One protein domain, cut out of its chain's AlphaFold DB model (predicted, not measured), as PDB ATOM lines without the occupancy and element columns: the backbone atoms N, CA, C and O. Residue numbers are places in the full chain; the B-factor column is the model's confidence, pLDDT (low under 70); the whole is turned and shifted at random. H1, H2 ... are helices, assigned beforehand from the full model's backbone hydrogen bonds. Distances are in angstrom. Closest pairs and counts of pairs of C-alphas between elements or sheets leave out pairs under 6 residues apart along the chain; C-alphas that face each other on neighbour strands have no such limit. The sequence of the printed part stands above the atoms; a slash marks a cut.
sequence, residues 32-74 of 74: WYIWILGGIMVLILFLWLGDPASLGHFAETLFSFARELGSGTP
ATOM      1  N   TRP A  32     -41.439 -11.755  28.894       86.81
ATOM      2  CA  TRP A  32     -39.972 -11.709  28.939       86.81
ATOM      3  C   TRP A  32     -39.328 -13.065  29.274       86.81
ATOM      4  O   TRP A  32     -38.198 -13.334  28.874       86.81
ATOM      5  N   TYR A  33     -40.068 -13.954  29.950       87.06
ATOM      6  CA  TYR A  33     -39.566 -15.256  30.380       87.06
ATOM      7  C   TYR A  33     -39.173 -16.150  29.198       87.06
ATOM      8  O   TYR A  33     -38.356 -17.043  29.380       87.06
ATOM      9  N   ILE A  34     -39.729 -15.932  27.998       88.38
ATOM     10  CA  ILE A  34     -39.409 -16.739  26.810       88.38
ATOM     11  C   ILE A  34     -37.929 -16.577  26.440       88.38
ATOM     12  O   ILE A  34     -37.270 -17.555  26.098       88.38
ATOM     13  N   TRP A  35     -37.390 -15.362  26.576       90.44
ATOM     14  CA  TRP A  35     -35.963 -15.101  26.377       90.44
ATOM     15  C   TRP A  35     -35.107 -15.800  27.433       90.44
ATOM     16  O   TRP A  35     -34.098 -16.413  27.095       90.44
ATOM     17  N   ILE A  36     -35.539 -15.769  28.695       94.31
ATOM     18  CA  ILE A  36     -34.833 -16.443  29.791       94.31
ATOM     19  C   ILE A  36     -34.844 -17.957  29.604       94.31
ATOM     20  O   ILE A  36     -33.800 -18.582  29.726       94.31
ATOM     21  N   LEU A  37     -35.995 -18.547  29.275       93.81
ATOM     22  CA  LEU A  37     -36.112 -19.983  29.025       93.81
ATOM     23  C   LEU A  37     -35.218 -20.423  27.870       93.81
ATOM     24  O   LEU A  37     -34.522 -21.424  28.002       93.81
ATOM     25  N   GLY A  38     -35.198 -19.662  26.770       94.88
ATOM     26  CA  GLY A  38     -34.300 -19.931  25.649       94.88
ATOM     27  C   GLY A  38     -32.828 -19.863  26.063       94.88
ATOM     28  O   GLY A  38     -32.068 -20.784  25.775       94.88
ATOM     29  N   GLY A  39     -32.442 -18.818  26.800       94.50
ATOM     30  CA  GLY A  39     -31.079 -18.652  27.308       94.50
ATOM     31  C   GLY A  39     -30.656 -19.771  28.259       94.50
ATOM     32  O   GLY A  39     -29.585 -20.342  28.088       94.50
ATOM     33  N   ILE A  40     -31.514 -20.137  29.216       95.94
ATOM     34  CA  ILE A  40     -31.264 -21.227  30.166       95.94
ATOM     35  C   ILE A  40     -31.169 -22.569  29.439       95.94
ATOM     36  O   ILE A  40     -30.259 -23.338  29.722       95.94
ATOM     37  N   MET A  41     -32.060 -22.852  28.485       94.38
ATOM     38  CA  MET A  41     -32.030 -24.103  27.722       94.38
ATOM     39  C   MET A  41     -30.706 -24.263  26.963       94.38
ATOM     40  O   MET A  41     -30.104 -25.332  27.006       94.38
ATOM     41  N   VAL A  42     -30.224 -23.196  26.316       93.31
ATOM     42  CA  VAL A  42     -28.934 -23.201  25.610       93.31
ATOM     43  C   VAL A  42     -27.762 -23.280  26.589       93.31
ATOM     44  O   VAL A  42     -26.837 -24.043  26.338       93.31
ATOM     45  N   LEU A  43     -27.803 -22.554  27.710       91.88
ATOM     46  CA  LEU A  43     -26.772 -22.606  28.752       91.88
ATOM     47  C   LEU A  43     -26.638 -24.022  29.328       91.88
ATOM     48  O   LEU A  43     -25.530 -24.528  29.442       91.88
ATOM     49  N   ILE A  44     -27.761 -24.673  29.649       91.12
ATOM     50  CA  ILE A  44     -27.796 -26.057  30.140       91.12
ATOM     51  C   ILE A  44     -27.237 -26.998  29.080       91.12
ATOM     52  O   ILE A  44     -26.396 -27.827  29.401       91.12
ATOM     53  N   LEU A  45     -27.660 -26.857  27.821       90.12
ATOM     54  CA  LEU A  45     -27.149 -27.683  26.731       90.12
ATOM     55  C   LEU A  45     -25.635 -27.498  26.560       90.12
ATOM     56  O   LEU A  45     -24.914 -28.473  26.397       90.12
ATOM     57  N   PHE A  46     -25.143 -26.264  26.664       86.81
ATOM     58  CA  PHE A  46     -23.721 -25.946  26.587       86.81
ATOM     59  C   PHE A  46     -22.932 -26.487  27.785       86.81
ATOM     60  O   PHE A  46     -21.824 -26.963  27.600       86.81
ATOM     61  N   LEU A  47     -23.500 -26.477  28.992       82.69
ATOM     62  CA  LEU A  47     -22.925 -27.116  30.186       82.69
ATOM     63  C   LEU A  47     -22.952 -28.649  30.108       82.69
ATOM     64  O   LEU A  47     -22.169 -29.311  30.778       82.69
ATOM     65  N   TRP A  48     -23.878 -29.212  29.331       82.69
ATOM     66  CA  TRP A  48     -24.014 -30.655  29.150       82.69
ATOM     67  C   TRP A  48     -23.106 -31.186  28.032       82.69
ATOM     68  O   TRP A  48     -22.558 -32.274  28.158       82.69
ATOM     69  N   LEU A  49     -22.924 -30.411  26.952       77.56
ATOM     70  CA  LEU A  49     -21.977 -30.704  25.864       77.56
ATOM     71  C   LEU A  49     -20.543 -30.269  26.197       77.56
ATOM     72  O   LEU A  49     -19.588 -30.856  25.694       77.56
ATOM     73  N   GLY A  50     -20.389 -29.210  26.986       69.94
ATOM     74  CA  GLY A  50     -19.114 -28.697  27.457       69.94
ATOM     75  C   GLY A  50     -18.683 -29.478  28.682       69.94
ATOM     76  O   GLY A  50     -19.239 -29.301  29.758       69.94
ATOM     77  N   ASP A  51     -17.693 -30.345  28.504       66.19
ATOM     78  CA  ASP A  51     -17.158 -31.193  29.560       66.19
ATOM     79  C   ASP A  51     -16.742 -30.339  30.785       66.19
ATOM     80  O   ASP A  51     -15.790 -29.544  30.682       66.19
ATOM     81  N   PRO A  52     -17.431 -30.447  31.945       59.25
ATOM     82  CA  PRO A  52     -17.112 -29.663  33.141       59.25
ATOM     83  C   PRO A  52     -15.699 -29.956  33.670       59.25
ATOM     84  O   PRO A  52     -15.165 -29.177  34.461       59.25
ATOM     85  N   ALA A  53     -15.055 -31.030  33.195       57.12
ATOM     86  CA  ALA A  53     -13.667 -31.356  33.499       57.12
ATOM     87  C   ALA A  53     -12.656 -30.349  32.912       57.12
ATOM     88  O   ALA A  53     -11.607 -30.118  33.513       57.12
ATOM     89  N   SER A  54     -12.955 -29.695  31.781       57.03
ATOM     90  CA  SER A  54     -12.028 -28.717  31.175       57.03
ATOM     91  C   SER A  54     -11.994 -27.380  31.926       57.03
ATOM     92  O   SER A  54     -10.956 -26.718  32.003       57.03
ATOM     93  N   LEU A  55     -13.116 -27.008  32.547       59.97
ATOM     94  CA  LEU A  55     -13.272 -25.753  33.281       59.97
ATOM     95  C   LEU A  55     -12.521 -25.789  34.624       59.97
ATOM     96  O   LEU A  55     -11.997 -24.767  35.062       59.97
ATOM     97  N   GLY A  56     -12.383 -26.976  35.227       64.38
ATOM     98  CA  GLY A  56     -11.572 -27.195  36.429       64.38
ATOM     99  C   GLY A  56     -10.077 -26.928  36.213       64.38
ATOM    100  O   GLY A  56      -9.477 -26.166  36.970       64.38
ATOM    101  N   HIS A  57      -9.480 -27.467  35.142       63.31
ATOM    102  CA  HIS A  57      -8.058 -27.237  34.830       63.31
ATOM    103  C   HIS A  57      -7.754 -25.786  34.420       63.31
ATOM    104  O   HIS A  57      -6.676 -25.258  34.713       63.31
ATOM    105  N   PHE A  58      -8.708 -25.110  33.775       70.25
ATOM    106  CA  PHE A  58      -8.575 -23.687  33.471       70.25
ATOM    107  C   PHE A  58      -8.660 -22.819  34.738       70.25
ATOM    108  O   PHE A  58      -7.886 -21.879  34.897       70.25
ATOM    109  N   ALA A  59      -9.547 -23.155  35.680       73.75
ATOM    110  CA  ALA A  59      -9.642 -22.442  36.951       73.75
ATOM    111  C   ALA A  59      -8.362 -22.583  37.794       73.75
ATOM    112  O   ALA A  59      -7.915 -21.591  38.364       73.75
ATOM    113  N   GLU A  60      -7.730 -23.762  37.832       69.81
ATOM    114  CA  GLU A  60      -6.453 -23.943  38.541       69.81
ATOM    115  C   GLU A  60      -5.298 -23.155  37.915       69.81
ATOM    116  O   GLU A  60      -4.536 -22.509  38.636       69.81
ATOM    117  N   THR A  61      -5.178 -23.148  36.584       75.94
ATOM    118  CA  THR A  61      -4.139 -22.354  35.903       75.94
ATOM    119  C   THR A  61      -4.341 -20.861  36.145       75.94
ATOM    120  O   THR A  61      -3.394 -20.157  36.490       75.94
ATOM    121  N   LEU A  62      -5.582 -20.379  36.062       78.62
ATOM    122  CA  LEU A  62      -5.907 -18.978  36.323       78.62
ATOM    123  C   LEU A  62      -5.702 -18.602  37.801       78.62
ATOM    124  O   LEU A  62      -5.233 -17.502  38.091       78.62
ATOM    125  N   PHE A  63      -5.976 -19.516  38.736       74.38
ATOM    126  CA  PHE A  63      -5.723 -19.318  40.165       74.38
ATOM    127  C   PHE A  63      -4.224 -19.300  40.503       74.38
ATOM    128  O   PHE A  63      -3.811 -18.484  41.327       74.38
ATOM    129  N   SER A  64      -3.395 -20.122  39.843       75.69
ATOM    130  CA  SER A  64      -1.926 -20.028  39.951       75.69
ATOM    131  C   SER A  64      -1.438 -18.657  39.495       75.69
ATOM    132  O   SER A  64      -0.811 -17.941  40.273       75.69
ATOM    133  N   PHE A  65      -1.842 -18.238  38.292       78.62
ATOM    134  CA  PHE A  65      -1.468 -16.933  37.750       78.62
ATOM    135  C   PHE A  65      -1.926 -15.771  38.644       78.62
ATOM    136  O   PHE A  65      -1.166 -14.833  38.888       78.62
ATOM    137  N   ALA A  66      -3.152 -15.829  39.171       77.44
ATOM    138  CA  ALA A  66      -3.661 -14.824  40.103       77.44
ATOM    139  C   ALA A  66      -2.854 -14.784  41.413       77.44
ATOM    140  O   ALA A  66      -2.588 -13.705  41.945       77.44
ATOM    141  N   ARG A  67      -2.423 -15.945  41.923       73.75
ATOM    142  CA  ARG A  67      -1.569 -16.046  43.114       73.75
ATOM    143  C   ARG A  67      -0.173 -15.466  42.866       73.75
ATOM    144  O   ARG A  67       0.353 -14.789  43.746       73.75
ATOM    145  N   GLU A  68       0.398 -15.678  41.684       71.81
ATOM    146  CA  GLU A  68       1.702 -15.122  41.299       71.81
ATOM    147  C   GLU A  68       1.662 -13.591  41.197       71.81
ATOM    148  O   GLU A  68       2.527 -12.919  41.765       71.81
ATOM    149  N   LEU A  69       0.606 -13.021  40.606       67.69
ATOM    150  CA  LEU A  69       0.396 -11.566  40.560       67.69
ATOM    151  C   LEU A  69       0.185 -10.946  41.954       67.69
ATOM    152  O   LEU A  69       0.589  -9.809  42.183       67.69
ATOM    153  N   GLY A  70      -0.402 -11.689  42.898       62.44
ATOM    154  CA  GLY A  70      -0.585 -11.250  44.286       62.44
ATOM    155  C   GLY A  70       0.686 -11.278  45.146       62.44
ATOM    156  O   GLY A  70       0.732 -10.616  46.178       62.44
ATOM    157  N   SER A  71       1.720 -12.019  44.737       62.56
ATOM    158  CA  SER A  71       3.006 -12.105  45.454       62.56
ATOM    159  C   SER A  71       4.064 -11.101  44.979       62.56
ATOM    160  O   SER A  71       5.150 -11.038  45.549       62.56
ATOM    161  N   GLY A  72       3.749 -10.319  43.941       55.94
ATOM    162  CA  GLY A  72       4.656  -9.382  43.278       55.94
ATOM    163  C   GLY A  72       4.422  -7.908  43.608       55.94
ATOM    164  O   GLY A  72       4.680  -7.063  42.755       55.94
ATOM    165  N   THR A  73       3.910  -7.569  44.792       51.16
ATOM    166  CA  THR A  73       3.986  -6.185  45.288       51.16
ATOM    167  C   THR A  73       5.273  -6.011  46.105       51.16
ATOM    168  O   THR A  73       5.400  -6.710  47.115       51.16
ATOM    169  N   PRO A  74       6.223  -5.154  45.676       60.34
ATOM    170  CA  PRO A  74       7.409  -4.804  46.461       60.34
ATOM    171  C   PRO A  74       7.062  -4.065  47.759       60.34
ATOM    172  O   PRO A  74       5.984  -3.429  47.816       60.34
TER     173      PRO A  74
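Overview. This is residues 32 to 74 of the 74 residues of an uncharacterized protein of Hypericibacter adhaerens (UniProt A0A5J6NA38). Two helices, H1 and then H2, make an open V, joined at its corner by residues 50 and 51, with nothing packed between the arms. The printed part has 43 residues with two named helices and no named strand, and its class is all helix. It is extended, with a radius of gyration of the C-alphas of 17.0 A and spans of 52 by 25 by 5 A.

Along the chain. Find C-alpha 33 at (-39.566, -15.256, 30.380); from there H1, residues 33 to 49, runs 23.8 A to C-alpha 49 at (-21.977, -30.704, 25.864). Past the link, H2, residues 52 to 70, runs 27.1 A to C-alpha 70 at (-0.585, -11.250, 44.286).

Arrangement. Look at Gly 50 and Asp 51 for the tight link; H1 and H2 meet only through their link. In H1 every O i to N i+4 pair is within hydrogen-bond range; in H2, 13 of 15 are.

Size, cuts and confidence. The C-alphas of Ile 34 and Pro 74, the two farthest apart, are 52.2 A apart. The printed part has no cut. Residues 32 to 74 stand free. In the B-factor column, find pLDDT under 70 at residues 50 to 57, 60 and 69 to 74.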